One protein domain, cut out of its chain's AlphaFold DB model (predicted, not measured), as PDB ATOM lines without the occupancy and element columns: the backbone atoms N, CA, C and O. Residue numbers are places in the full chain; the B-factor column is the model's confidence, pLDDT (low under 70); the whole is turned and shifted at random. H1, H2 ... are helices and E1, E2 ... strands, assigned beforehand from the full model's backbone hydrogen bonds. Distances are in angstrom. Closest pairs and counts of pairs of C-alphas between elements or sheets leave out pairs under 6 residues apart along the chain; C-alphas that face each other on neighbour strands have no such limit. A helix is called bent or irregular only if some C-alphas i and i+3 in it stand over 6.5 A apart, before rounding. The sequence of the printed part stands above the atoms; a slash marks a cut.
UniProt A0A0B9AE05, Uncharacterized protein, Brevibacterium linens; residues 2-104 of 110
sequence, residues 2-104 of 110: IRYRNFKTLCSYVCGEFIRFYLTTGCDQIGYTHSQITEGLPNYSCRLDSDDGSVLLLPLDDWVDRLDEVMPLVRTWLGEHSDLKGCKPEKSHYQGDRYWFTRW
ATOM      1  N   ILE A   2     117.998 102.744  83.872       90.88
ATOM      2  CA  ILE A   2     117.943 104.052  83.176       90.88
ATOM      3  C   ILE A   2     116.578 104.321  82.524       90.88
ATOM      4  O   ILE A   2     115.988 105.366  82.753       90.88
ATOM      5  N   ARG A   3     116.024 103.345  81.793       92.81
ATOM      6  CA  ARG A   3     114.733 103.499  81.101       92.81
ATOM      7  C   ARG A   3     113.579 103.856  82.044       92.81
ATOM      8  O   ARG A   3     112.828 104.780  81.774       92.81
ATOM      9  N   TYR A   4     113.490 103.179  83.188       94.69
ATOM     10  CA  TYR A   4     112.485 103.500  84.203       94.69
ATOM     11  C   TYR A   4     112.703 104.894  84.809       94.69
ATOM     12  O   TYR A   4     111.742 105.623  85.018       94.69
ATOM     13  N   ARG A   5     113.959 105.308  85.033       96.75
ATOM     14  CA  ARG A   5     114.267 106.677  85.473       96.75
ATOM     15  C   ARG A   5     113.803 107.712  84.444       96.75
ATOM     16  O   ARG A   5     113.143 108.666  84.834       96.75
ATOM     17  N   ASN A   6     114.080 107.493  83.160       97.38
ATOM     18  CA  ASN A   6     113.650 108.393  82.087       97.38
ATOM     19  C   ASN A   6     112.122 108.443  81.971       97.38
ATOM     20  O   ASN A   6     111.566 109.521  81.807       97.38
ATOM     21  N   PHE A   7     111.433 107.313  82.164       98.00
ATOM     22  CA  PHE A   7     109.974 107.296  82.271       98.00
ATOM     23  C   PHE A   7     109.472 108.152  83.443       98.00
ATOM     24  O   PHE A   7     108.550 108.941  83.280       98.00
ATOM     25  N   LYS A   8     110.095 108.058  84.626       98.06
ATOM     26  CA  LYS A   8     109.711 108.904  85.768       98.06
ATOM     27  C   LYS A   8     109.986 110.385  85.506       98.06
ATOM     28  O   LYS A   8     109.185 111.210  85.936       98.06
ATOM     29  N   THR A   9     111.053 110.717  84.781       98.19
ATOM     30  CA  THR A   9     111.307 112.087  84.308       98.19
ATOM     31  C   THR A   9     110.208 112.555  83.355       98.19
ATOM     32  O   THR A   9     109.640 113.617  83.584       98.19
ATOM     33  N   LEU A  10     109.838 111.739  82.361       98.44
ATOM     34  CA  LEU A  10     108.739 112.024  81.437       98.44
ATOM     35  C   LEU A  10     107.432 112.294  82.199       98.44
ATOM     36  O   LEU A  10     106.848 113.364  82.046       98.44
ATOM     37  N   CYS A  11     107.029 111.392  83.103       98.38
ATOM     38  CA  CYS A  11     105.857 111.596  83.959       98.38
ATOM     39  C   CYS A  11     105.963 112.878  84.786       98.38
ATOM     40  O   CYS A  11     104.982 113.600  84.914       98.38
ATOM     41  N   SER A  12     107.135 113.168  85.360       98.31
ATOM     42  CA  SER A  12     107.340 114.379  86.157       98.31
ATOM     43  C   SER A  12     107.167 115.650  85.329       98.31
ATOM     44  O   SER A  12     106.677 116.645  85.860       98.31
ATOM     45  N   TYR A  13     107.576 115.644  84.062       98.44
ATOM     46  CA  TYR A  13     107.442 116.795  83.174       98.44
ATOM     47  C   TYR A  13     105.995 116.990  82.730       98.44
ATOM     48  O   TYR A  13     105.454 118.079  82.915       98.44
ATOM     49  N   VAL A  14     105.340 115.929  82.248       98.56
ATOM     50  CA  VAL A  14     103.945 116.001  81.784       98.56
ATOM     51  C   VAL A  14     102.995 116.315  82.942       98.56
ATOM     52  O   VAL A  14     102.253 117.292  82.885       98.56
ATOM     53  N   CYS A  15     103.066 115.544  84.032       97.94
ATOM     54  CA  CYS A  15     102.228 115.753  85.215       97.94
ATOM     55  C   CYS A  15     102.507 117.109  85.874       97.94
ATOM     56  O   CYS A  15     101.592 117.771  86.347       97.94
ATOM     57  N   GLY A  16     103.769 117.551  85.888       97.19
ATOM     58  CA  GLY A  16     104.142 118.848  86.443       97.19
ATOM     59  C   GLY A  16     103.477 120.011  85.708       97.19
ATOM     60  O   GLY A  16     102.924 120.895  86.358       97.19
ATOM     61  N   GLU A  17     103.501 120.007  84.373       98.00
ATOM     62  CA  GLU A  17     102.806 121.023  83.571       98.00
ATOM     63  C   GLU A  17     101.285 120.931  83.718       98.00
ATOM     64  O   GLU A  17     100.638 121.958  83.929       98.00
ATOM     65  N   PHE A  18     100.727 119.716  83.707       98.00
ATOM     66  CA  PHE A  18      99.299 119.485  83.922       98.00
ATOM     67  C   PHE A  18      98.814 120.014  85.282       98.00
ATOM     68  O   PHE A  18      97.849 120.769  85.342       98.00
ATOM     69  N   ILE A  19      99.507 119.690  86.379       96.06
ATOM     70  CA  ILE A  19      99.144 120.160  87.725       96.06
ATOM     71  C   ILE A  19      99.234 121.685  87.809       96.06
ATOM     72  O   ILE A  19      98.342 122.315  88.374       96.06
ATOM     73  N   ARG A  20     100.290 122.297  87.248       95.94
ATOM     74  CA  ARG A  20     100.420 123.765  87.204       95.94
ATOM     75  C   ARG A  20      99.241 124.399  86.473       95.94
ATOM     76  O   ARG A  20      98.677 125.368  86.974       95.94
ATOM     77  N   PHE A  21      98.863 123.848  85.325       97.25
ATOM     78  CA  PHE A  21      97.703 124.281  84.552       97.25
ATOM     79  C   PHE A  21      96.402 124.149  85.351       97.25
ATOM     80  O   PHE A  21      95.719 125.152  85.576       97.25
ATOM     81  N   TYR A  22      96.102 122.948  85.850       96.00
ATOM     82  CA  TYR A  22      94.867 122.642  86.568       96.00
ATOM     83  C   TYR A  22      94.715 123.502  87.826       96.00
ATOM     84  O   TYR A  22      93.709 124.179  88.000       96.00
ATOM     85  N   LEU A  23      95.742 123.561  88.679       95.38
ATOM     86  CA  LEU A  23      95.672 124.327  89.927       95.38
ATOM     87  C   LEU A  23      95.602 125.841  89.705       95.38
ATOM     88  O   LEU A  23      95.090 126.552  90.565       95.38
ATOM     89  N   THR A  24      96.135 126.350  88.590       95.25
ATOM     90  CA  THR A  24      96.094 127.793  88.297       95.25
ATOM     91  C   THR A  24      94.768 128.221  87.688       95.25
ATOM     92  O   THR A  24      94.297 129.321  87.962       95.25
ATOM     93  N   THR A  25      94.186 127.380  86.834       95.31
ATOM     94  CA  THR A  25      93.032 127.755  86.005       95.31
ATOM     95  C   THR A  25      91.721 127.152  86.499       95.31
ATOM     96  O   THR A  25      90.661 127.719  86.255       95.31
ATOM     97  N   GLY A  26      91.779 126.015  87.195       94.81
ATOM     98  CA  GLY A  26      90.615 125.190  87.514       94.81
ATOM     99  C   GLY A  26      89.967 124.547  86.287       94.81
ATOM    100  O   GLY A  26      88.790 124.216  86.352       94.81
ATOM    101  N   CYS A  27      90.677 124.446  85.160       95.69
ATOM    102  CA  CYS A  27      90.157 123.819  83.948       95.69
ATOM    103  C   CYS A  27      90.166 122.292  84.092       95.69
ATOM    104  O   CYS A  27      91.228 121.684  84.209       95.69
ATOM    105  N   ASP A  28      88.980 121.690  84.076       95.62
ATOM    106  CA  ASP A  28      88.724 120.255  84.230       95.62
ATOM    107  C   ASP A  28      88.491 119.522  82.896       95.62
ATOM    108  O   ASP A  28      88.342 118.306  82.894       95.62
ATOM    109  N   GLN A  29      88.546 120.241  81.770       96.81
ATOM    110  CA  GLN A  29      88.396 119.693  80.412       96.81
ATOM    111  C   GLN A  29      89.556 118.789  79.980       96.81
ATOM    112  O   GLN A  29      89.472 118.144  78.939       96.81
ATOM    113  N   ILE A  30      90.669 118.800  80.724       97.94
ATOM    114  CA  ILE A  30      91.872 118.033  80.408       97.94
ATOM    115  C   ILE A  30      92.091 116.939  81.453       97.94
ATOM    116  O   ILE A  30      92.196 117.216  82.650       97.94
ATOM    117  N   GLY A  31      92.267 115.705  80.989       97.69
ATOM    118  CA  GLY A  31      92.719 114.568  81.783       97.69
ATOM    119  C   GLY A  31      94.210 114.280  81.600       97.69
ATOM    120  O   GLY A  31      94.767 114.467  80.520       97.69
ATOM    121  N   TYR A  32      94.867 113.776  82.651       98.31
ATOM    122  CA  TYR A  32      96.228 113.226  82.598       98.31
ATOM    123  C   TYR A  32      96.259 111.782  83.094       98.31
ATOM    124  O   TYR A  32      95.736 111.467  84.164       98.31
ATOM    125  N   THR A  33      96.959 110.914  82.364       98.38
ATOM    126  CA  THR A  33      97.268 109.554  82.808       98.38
ATOM    127  C   THR A  33      98.620 109.047  82.278       98.38
ATOM    128  O   THR A  33      99.315 109.719  81.511       98.38
ATOM    129  N   HIS A  34      99.038 107.851  82.697       98.25
ATOM    130  CA  HIS A  34     100.239 107.182  82.209       98.25
ATOM    131  C   HIS A  34     100.141 105.650  82.257       98.25
ATOM    132  O   HIS A  34      99.331 105.062  82.975       98.25
ATOM    133  N   SER A  35     101.042 104.973  81.547       97.88
ATOM    134  CA  SER A  35     100.980 103.522  81.309       97.88
ATOM    135  C   SER A  35     101.085 102.636  82.556       97.88
ATOM    136  O   SER A  35     100.748 101.462  82.506       97.88
ATOM    137  N   GLN A  36     101.595 103.156  83.678       96.25
ATOM    138  CA  GLN A  36     101.611 102.422  84.956       96.25
ATOM    139  C   GLN A  36     100.294 102.474  85.750       96.25
ATOM    140  O   GLN A  36     100.187 101.765  86.745       96.25
ATOM    141  N   ILE A  37      99.329 103.312  85.358       95.62
ATOM    142  CA  ILE A  37      98.015 103.412  86.021       95.62
ATOM    143  C   ILE A  37      96.852 103.089  85.082       95.62
ATOM    144  O   ILE A  37      95.780 102.729  85.558       95.62
ATOM    145  N   THR A  38      97.052 103.179  83.766       96.69
ATOM    146  CA  THR A  38      96.017 102.893  82.769       96.69
ATOM    147  C   THR A  38      96.452 101.763  81.850       96.69
ATOM    148  O   THR A  38      97.486 101.840  81.184       96.69
ATOM    149  N   GLU A  39      95.631 100.717  81.816       95.25
ATOM    150  CA  GLU A  39      95.788  99.577  80.919       95.25
ATOM    151  C   GLU A  39      95.552  99.981  79.454       95.25
ATOM    152  O   GLU A  39      94.794 100.904  79.157       95.25
ATOM    153  N   GLY A  40      96.225  99.300  78.524       94.94
ATOM    154  CA  GLY A  40      96.082  99.534  77.083       94.94
ATOM    155  C   GLY A  40      96.943 100.666  76.517       94.94
ATOM    156  O   GLY A  40      96.990 100.837  75.300       94.94
ATOM    157  N   LEU A  41      97.667 101.411  77.358       96.94
ATOM    158  CA  LEU A  41      98.651 102.387  76.888       96.94
ATOM    159  C   LEU A  41      99.969 101.714  76.474       96.94
ATOM    160  O   LEU A  41     100.366 100.713  77.082       96.94
ATOM    161  N   PRO A  42     100.707 102.286  75.500       96.81
ATOM    162  CA  PRO A  42     102.068 101.854  75.208       96.81
ATOM    163  C   PRO A  42     102.934 101.850  76.466       96.81
ATOM    164  O   PRO A  42     102.800 102.719  77.333       96.81
ATOM    165  N   ASN A  43     103.845 100.886  76.566       95.69
ATOM    166  CA  ASN A  43     104.708 100.776  77.733       95.69
ATOM    167  C   ASN A  43     105.562 102.044  77.909       95.69
ATOM    168  O   ASN A  43     106.153 102.539  76.953       95.69
ATOM    169  N   TYR A  44     105.642 102.534  79.146       97.50
ATOM    170  CA  TYR A  44     106.287 103.794  79.515       97.50
ATOM    171  C   TYR A  44     105.812 104.983  78.676       97.50
ATOM    172  O   TYR A  44     106.597 105.606  77.970       97.50
ATOM    173  N   SER A  45     104.530 105.315  78.778       98.50
ATOM    174  CA  SER A  45     103.951 106.478  78.104       98.50
ATOM    175  C   SER A  45     103.132 107.346  79.052       98.50
ATOM    176  O   SER A  45     102.606 106.864  80.060       98.50
ATOM    177  N   CYS A  46     103.026 108.626  78.713       98.62
ATOM    178  CA  CYS A  46     102.079 109.570  79.297       98.62
ATOM    179  C   CYS A  46     101.007 109.917  78.267       98.62
ATOM    180  O   CYS A  46     101.274 109.899  77.065       98.62
ATOM    181  N   ARG A  47      99.813 110.266  78.740       98.62
ATOM    182  CA  ARG A  47      98.713 110.718  77.897       98.62
ATOM    183  C   ARG A  47      98.017 111.916  78.529       98.62
ATOM    184  O   ARG A  47      97.754 111.896  79.732       98.62
ATOM    185  N   LEU A  48      97.707 112.907  77.703       98.75
ATOM    186  CA  LEU A  48      96.689 113.910  77.984       98.75
ATOM    187  C   LEU A  48      95.509 113.698  77.037       98.75
ATOM    188  O   LEU A  48      95.717 113.365  75.867       98.75
ATOM    189  N   ASP A  49      94.299 113.877  77.544       98.12
ATOM    190  CA  ASP A  49      93.069 113.914  76.755       98.12
ATOM    191  C   ASP A  49      92.306 115.199  77.046       98.12
ATOM    192  O   ASP A  49      92.367 115.712  78.158       98.12
ATOM    193  N   SER A  50      91.647 115.728  76.021       98.12
ATOM    194  CA  SER A  50      90.726 116.851  76.132       98.12
ATOM    195  C   SER A  50      89.308 116.390  75.813       98.12
ATOM    196  O   SER A  50      89.110 115.481  74.999       98.12
ATOM    197  N   ASP A  51      88.316 117.048  76.408       96.69
ATOM    198  CA  ASP A  51      86.894 116.862  76.095       96.69
ATOM    199  C   ASP A  51      86.564 117.126  74.613       96.69
ATOM    200  O   ASP A  51      85.562 116.619  74.101       96.69
ATOM    201  N   ASP A  52      87.415 117.871  73.894       94.50
ATOM    202  CA  ASP A  52      87.296 118.076  72.443       94.50
ATOM    203  C   ASP A  52      87.667 116.825  71.605       94.50
ATOM    204  O   ASP A  52      87.518 116.823  70.380       94.50
ATOM    205  N   GLY A  53      88.122 115.749  72.259       96.88
ATOM    206  CA  GLY A  53      88.551 114.492  71.644       96.88
ATOM    207  C   GLY A  53      90.033 114.449  71.255       96.88
ATOM    208  O   GLY A  53      90.510 113.410  70.787       96.88
ATOM    209  N   SER A  54      90.778 115.536  71.451       98.06
ATOM    210  CA  SER A  54      92.213 115.604  71.185       98.06
ATOM    211  C   SER A  54      92.998 114.798  72.210       98.06
ATOM    212  O   SER A  54      92.685 114.769  73.400       98.06
ATOM    213  N   VAL A  55      94.064 114.149  71.744       98.25
ATOM    214  CA  VAL A  55      94.920 113.300  72.574       98.25
ATOM    215  C   VAL A  55      96.380 113.627  72.301       98.25
ATOM    216  O   VAL A  55      96.830 113.552  71.157       98.25
ATOM    217  N   LEU A  56      97.138 113.896  73.363       98.56
ATOM    218  CA  LEU A  56      98.596 113.925  73.313       98.56
ATOM    219  C   LEU A  56      99.147 112.659  73.961       98.56
ATOM    220  O   LEU A  56      99.120 112.513  75.182       98.56
ATOM    221  N   LEU A  57      99.664 111.749  73.140       98.62
ATOM    222  CA  LEU A  57     100.343 110.541  73.594       98.62
ATOM    223  C   LEU A  57     101.856 110.728  73.485       98.62
ATOM    224  O   LEU A  57     102.374 111.080  72.428       98.62
ATOM    225  N   LEU A  58     102.564 110.453  74.578       98.50
ATOM    226  CA  LEU A  58     104.012 110.617  74.687       98.50
ATOM    227  C   LEU A  58     104.641 109.277  75.098       98.50
ATOM    228  O   LEU A  58     104.828 109.034  76.295       98.50
ATOM    229  N   PRO A  59     104.927 108.363  74.153       98.25
ATOM    230  CA  PRO A  59     105.692 107.149  74.426       98.25
ATOM    231  C   PRO A  59     107.155 107.487  74.713       98.25
ATOM    232  O   PRO A  59     107.763 108.268  73.990       98.25
ATOM    233  N   LEU A  60     107.764 106.878  75.734       98.12
ATOM    234  CA  LEU A  60     109.149 107.187  76.101       98.12
ATOM    235  C   LEU A  60     110.134 106.964  74.945       98.12
ATOM    236  O   LEU A  60     111.080 107.733  74.828       98.12
ATOM    237  N   ASP A  61     109.926 105.947  74.107       97.12
ATOM    238  CA  ASP A  61     110.828 105.653  72.984       97.12
ATOM    239  C   ASP A  61     110.969 106.819  72.001       97.12
ATOM    240  O   ASP A  61     112.057 107.040  71.480       97.12
ATOM    241  N   ASP A  62     109.919 107.623  71.831       97.50
ATOM    242  CA  ASP A  62     109.919 108.761  70.906       97.50
ATOM    243  C   ASP A  62     110.491 110.041  71.534       97.50
ATOM    244  O   ASP A  62     110.722 111.038  70.841       97.50
ATOM    245  N   TRP A  63     110.673 110.045  72.857       97.50
ATOM    246  CA  TRP A  63     110.972 111.242  73.653       97.50
ATOM    247  C   TRP A  63     112.237 111.127  74.498       97.50
ATOM    248  O   TRP A  63     112.684 112.127  75.052       97.50
ATOM    249  N   VAL A  64     112.835 109.939  74.603       96.50
ATOM    250  CA  VAL A  64     113.959 109.671  75.511       96.50
ATOM    251  C   VAL A  64     115.171 110.571  75.259       96.50
ATOM    252  O   VAL A  64     115.819 110.975  76.225       96.50
ATOM    253  N   ASP A  65     115.428 110.930  74.001       97.00
ATOM    254  CA  ASP A  65     116.576 111.750  73.589       97.00
ATOM    255  C   ASP A  65     116.273 113.258  73.533       97.00
ATOM    256  O   ASP A  65     117.165 114.052  73.254       97.00
ATOM    257  N   ARG A  66     115.025 113.655  73.813       96.81
ATOM    258  CA  ARG A  66     114.527 115.044  73.739       96.81
ATOM    259  C   ARG A  66     113.555 115.370  74.874       96.81
ATOM    260  O   ARG A  66     112.515 116.001  74.693       96.81
ATOM    261  N   LEU A  67     113.851 114.861  76.072       96.56
ATOM    262  CA  LEU A  67     112.990 115.037  77.246       96.56
ATOM    263  C   LEU A  67     112.827 116.512  77.646       96.56
ATOM    264  O   LEU A  67     111.817 116.872  78.247       96.56
ATOM    265  N   ASP A  68     113.795 117.361  77.320       96.06
ATOM    266  CA  ASP A  68     113.759 118.807  77.537       96.06
ATOM    267  C   ASP A  68     112.685 119.520  76.696       96.06
ATOM    268  O   ASP A  68     112.147 120.540  77.128       96.06
ATOM    269  N   GLU A  69     112.285 118.944  75.561       98.12
ATOM    270  CA  GLU A  69     111.208 119.461  74.708       98.12
ATOM    271  C   GLU A  69     109.798 119.115  75.230       98.12
ATOM    272  O   GLU A  69     108.805 119.706  74.801       98.12
ATOM    273  N   VAL A  70     109.675 118.186  76.187       98.25
ATOM    274  CA  VAL A  70     108.367 117.703  76.669       98.25
ATOM    275  C   VAL A  70     107.577 118.807  77.367       98.25
ATOM    276  O   VAL A  70     106.388 118.974  77.108       98.25
ATOM    277  N   MET A  71     108.212 119.560  78.267       98.06
ATOM    278  CA  MET A  71     107.532 120.622  79.015       98.06
ATOM    279  C   MET A  71     106.950 121.719  78.104       98.06
ATOM    280  O   MET A  71     105.763 122.017  78.252       98.06
ATOM    281  N   PRO A  72     107.713 122.316  77.161       98.12
ATOM    282  CA  PRO A  72     107.147 123.310  76.254       98.12
ATOM    283  C   PRO A  72     106.072 122.716  75.340       98.12
ATOM    284  O   PRO A  72     105.054 123.372  75.136       98.12
ATOM    285  N   LEU A  73     106.230 121.475  74.860       98.50
ATOM    286  CA  LEU A  73     105.188 120.808  74.075       98.50
ATOM    287  C   LEU A  73     103.877 120.683  74.859       98.50
ATOM    288  O   LEU A  73     102.826 121.084  74.365       98.50
ATOM    289  N   VAL A  74     103.934 120.139  76.079       98.50
ATOM    290  CA  VAL A  74     102.745 119.945  76.920       98.50
ATOM    291  C   VAL A  74     102.078 121.284  77.215       98.50
ATOM    292  O   VAL A  74     100.860 121.391  77.121       98.50
ATOM    293  N   ARG A  75     102.863 122.320  77.525       98.25
ATOM    294  CA  ARG A  75     102.331 123.663  77.777       98.25
ATOM    295  C   ARG A  75     101.597 124.235  76.564       98.25
ATOM    296  O   ARG A  75     100.520 124.799  76.736       98.25
ATOM    297  N   THR A  76     102.166 124.098  75.368       98.44
ATOM    298  CA  THR A  76     101.521 124.534  74.122       98.44
ATOM    299  C   THR A  76     100.230 123.763  73.887       98.44
ATOM    300  O   THR A  76      99.180 124.383  73.752       98.44
ATOM    301  N   TRP A  77     100.284 122.431  73.962       98.62
ATOM    302  CA  TRP A  77      99.125 121.567  73.743       98.62
ATOM    303  C   TRP A  77      97.975 121.887  74.710       98.62
ATOM    304  O   TRP A  77      96.840 122.080  74.286       98.62
ATOM    305  N   LEU A  78      98.265 122.059  76.005       98.44
ATOM    306  CA  LEU A  78      97.262 122.475  76.994       98.44
ATOM    307  C   LEU A  78      96.586 123.797  76.604       98.44
ATOM    308  O   LEU A  78      95.388 123.958  76.801       98.44
ATOM    309  N   GLY A  79      97.343 124.748  76.054       96.94
ATOM    310  CA  GLY A  79      96.828 126.062  75.671       96.94
ATOM    311  C   GLY A  79      96.016 126.061  74.376       96.94
ATOM    312  O   GLY A  79      95.219 126.978  74.184       96.94
ATOM    313  N   GLU A  80      96.233 125.072  73.511       97.56
ATOM    314  CA  GLU A  80      95.501 124.866  72.255       97.56
ATOM    315  C   GLU A  80      94.184 124.109  72.470       97.56
ATOM    316  O   GLU A  80      93.222 124.353  71.747       97.56
ATOM    317  N   HIS A  81      94.134 123.234  73.478       97.81
ATOM    318  CA  HIS A  81      93.037 122.282  73.690       97.81
ATOM    319  C   HIS A  81      92.192 122.541  74.941       97.81
ATOM    320  O   HIS A  81      91.408 121.678  75.335       97.81
ATOM    321  N   SER A  82      92.341 123.708  75.572       96.25
ATOM    322  CA  SER A  82      91.497 124.137  76.691       96.25
ATOM    323  C   SER A  82      90.798 125.462  76.407       96.25
ATOM    324  O   SER A  82      91.395 126.398  75.867       96.25
ATOM    325  N   ASP A  83      89.535 125.558  76.824       95.44
ATOM    326  CA  ASP A  83      88.817 126.823  76.932       95.44
ATOM    327  C   ASP A  83      88.784 127.246  78.401       95.44
ATOM    328  O   ASP A  83      88.105 126.653  79.236       95.44
ATOM    329  N   LEU A  84      89.540 128.297  78.724       95.75
ATOM    330  CA  LEU A  84      89.651 128.803  80.091       95.75
ATOM    331  C   LEU A  84      88.445 129.645  80.523       95.75
ATOM    332  O   LEU A  84      88.383 130.084  81.679       95.75
ATOM    333  N   LYS A  85      87.506 129.930  79.618       94.94
ATOM    334  CA  LYS A  85      86.353 130.776  79.908       94.94
ATOM    335  C   LYS A  85      85.432 130.112  80.928       94.94
ATOM    336  O   LYS A  85      84.917 129.019  80.735       94.94
ATOM    337  N   GLY A  86      85.162 130.823  82.015       92.06
ATOM    338  CA  GLY A  86      84.310 130.356  83.105       92.06
ATOM    339  C   GLY A  86      84.986 129.374  84.064       92.06
ATOM    340  O   GLY A  86      84.365 129.033  85.074       92.06
ATOM    341  N   CYS A  87      86.234 128.962  83.809       93.69
ATOM    342  CA  CYS A  87      86.997 128.127  84.733       93.69
ATOM    343  C   CYS A  87      87.244 128.866  86.053       93.69
ATOM    344  O   CYS A  87      87.505 130.075  86.083       93.69
ATOM    345  N   LYS A  88      87.147 128.135  87.166       89.44
ATOM    346  CA  LYS A  88      87.262 128.687  88.518       89.44
ATOM    347  C   LYS A  88      88.312 127.896  89.287       89.44
ATOM    348  O   LYS A  88      87.995 126.801  89.747       89.44
ATOM    349  N   PRO A  89      89.535 128.426  89.455       86.44
ATOM    350  CA  PRO A  89      90.543 127.738  90.244       86.44
ATOM    351  C   PRO A  89      90.060 127.549  91.682       86.44
ATOM    352  O   PRO A  89      89.476 128.451  92.295       86.44
ATOM    353  N   GLU A  90      90.301 126.357  92.223       80.75
ATOM    354  CA  GLU A  90      89.999 126.066  93.619       80.75
ATOM    355  C   GLU A  90      90.869 126.916  94.552       80.75
ATOM    356  O   GLU A  90      92.014 127.264  94.251       80.75
ATOM    357  N   LYS A  91      90.340 127.237  95.738       75.94
ATOM    358  CA  LYS A  91      91.127 127.930  96.761       75.94
ATOM    359  C   LYS A  91      92.252 127.013  97.236       75.94
ATOM    360  O   LYS A  91      92.000 125.996  97.873       75.94
ATOM    361  N   SER A  92      93.490 127.415  96.973       77.94
ATOM    362  CA  SER A  92      94.695 126.665  97.317       77.94
ATOM    363  C   SER A  92      95.788 127.600  97.841       77.94
ATOM    364  O   SER A  92      95.785 128.798  97.569       77.94
ATOM    365  N   HIS A  93      96.748 127.048  98.589       79.44
ATOM    366  CA  HIS A  93      97.997 127.740  98.935       79.44
ATOM    367  C   HIS A  93      98.954 127.869  97.739       79.44
ATOM    368  O   HIS A  93      99.982 128.542  97.835       79.44
ATOM    369  N   TYR A  94      98.647 127.202  96.625       81.62
ATOM    370  CA  TYR A  94      99.406 127.311  95.393       81.62
ATOM    371  C   TYR A  94      99.274 128.722  94.807       81.62
ATOM    372  O   TYR A  94      98.174 129.204  94.566       81.62
ATOM    373  N   GLN A  95     100.412 129.381  94.571       80.06
ATOM    374  CA  GLN A  95     100.454 130.770  94.095       80.06
ATOM    375  C   GLN A  95     100.044 130.931  92.622       80.06
ATOM    376  O   GLN A  95      99.874 132.059  92.165       80.06
ATOM    377  N   GLY A  96      99.878 129.826  91.890       83.31
ATOM    378  CA  GLY A  96      99.608 129.837  90.457       83.31
ATOM    379  C   GLY A  96     100.882 129.930  89.613       83.31
ATOM    380  O   GLY A  96     101.880 130.542  89.993       83.31
ATOM    381  N   ASP A  97     100.846 129.312  88.439       94.50
ATOM    382  CA  ASP A  97     101.822 129.523  87.375       94.50
ATOM    383  C   ASP A  97     101.504 130.846  86.671       94.50
ATOM    384  O   ASP A  97     100.393 131.055  86.185       94.50
ATOM    385  N   ARG A  98     102.477 131.762  86.607       94.31
ATOM    386  CA  ARG A  98     102.241 133.120  86.095       94.31
ATOM    387  C   ARG A  98     101.696 133.139  84.666       94.31
ATOM    388  O   ARG A  98     100.849 133.971  84.364       94.31
ATOM    389  N   TYR A  99     102.176 132.248  83.800       95.44
ATOM    390  CA  TYR A  99     101.728 132.192  82.410       95.44
ATOM    391  C   TYR A  99     100.267 131.740  82.329       95.44
ATOM    392  O   TYR A  99      99.460 132.394  81.669       95.44
ATOM    393  N   TRP A 100      99.903 130.677  83.053       96.56
ATOM    394  CA  TRP A 100      98.519 130.201  83.081       96.56
ATOM    395  C   TRP A 100      97.570 131.199  83.729       96.56
ATOM    396  O   TRP A 100      96.452 131.378  83.254       96.56
ATOM    397  N   PHE A 101      98.031 131.897  84.763       94.19
ATOM    398  CA  PHE A 101      97.248 132.929  85.424       94.19
ATOM    399  C   PHE A 101      96.917 134.079  84.468       94.19
ATOM    400  O   PHE A 101      95.756 134.466  84.367       94.19
ATOM    401  N   THR A 102      97.900 134.577  83.708       94.38
ATOM    402  CA  THR A 102      97.665 135.613  82.688       94.38
ATOM    403  C   THR A 102      96.677 135.140  81.620       94.38
ATOM    404  O   THR A 102      95.702 135.837  81.354       94.38
ATOM    405  N   ARG A 103      96.857 133.930  81.076       95.56
ATOM    406  CA  ARG A 103      95.940 133.346  80.078       95.56
ATOM    407  C   ARG A 103      94.510 133.202  80.606       95.56
ATOM    408  O   ARG A 103      93.553 133.495  79.895       95.56
ATOM    409  N   TRP A 104      94.357 132.775  81.859       95.25
ATOM    410  CA  TRP A 104      93.053 132.663  82.507       95.25
ATOM    411  C   TRP A 104      92.386 134.031  82.697       95.25
ATOM    412  O   TRP A 104      91.200 134.166  82.402       95.25
TER     413      TRP A 104
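AT A GLANCE: This is residues 2 to 104 of the 110 residues of an uncharacterized protein of Brevibacterium linens (UniProt A0A0B9AE05). A small three-stranded sheet has two helices side by side over one face, the long H1 and H3, while H4 packs on residues 20 to 25 of H1, beyond the sheet. The 103 printed residues, with four named helices and three named strands in the order H1 E1 E2 E3 H2 H3 H4, are of mixed class. The sheet E1 E2 E3 is a meander, each strand the antiparallel neighbour of the one before; with H1 and H3 it makes two layers. The whole is compact, radius of gyration of the C-alphas 13.8 A, spanning 39 by 26 by 21 A.

HOW THE PARTS SIT: Start at H1, residues 2 to 25, the hub. It is on the sheet of E1, residues 30 to 34, E2, 45 to 50, and E3, 55 to 59, over E1 and E2 at a height of 9.2 A. In hairpin E1 and E2, find N 31 and O 49 within hydrogen-bond range, 2.8 A; in hairpin E2 and E3, N 48 and O 56, 2.9 A. H2, residues 60 to 63, only grazes the sheet. On the same face as H1, H3, residues 67 to 80, touches H1 at a shallow tilt of 29 degrees, closest C-alphas Tyr 13 and Met 71, 5.7 A. H4, residues 98 to 104, touches H1 at a steep tilt of 52 degrees, closest C-alphas Thr 24 and Phe 101, 6.0 A. Every O i to N i+4 pair is within hydrogen-bond range in H1 and H4, 8 of 10 in H3; H2 is too short for one.

IN THESE COORDINATES: Find C-alpha 2 at (117.943, 104.052, 83.176); H1 runs 34.5 A from there. E2 spans 16.9 A. H3 spans 20.7 A and is only just irregular: C-alphas 68 and 71 are 6.7 A apart. H4 ends at C-alpha 104 (93.053, 132.663, 82.507).

THE WHOLE: The farthest C-alphas, Ile 2 and Gly 86, are 42.7 A apart. Residues 81 to 97 make the long link. The printed part has no cut, and no printed residue is under 70 in pLDDT.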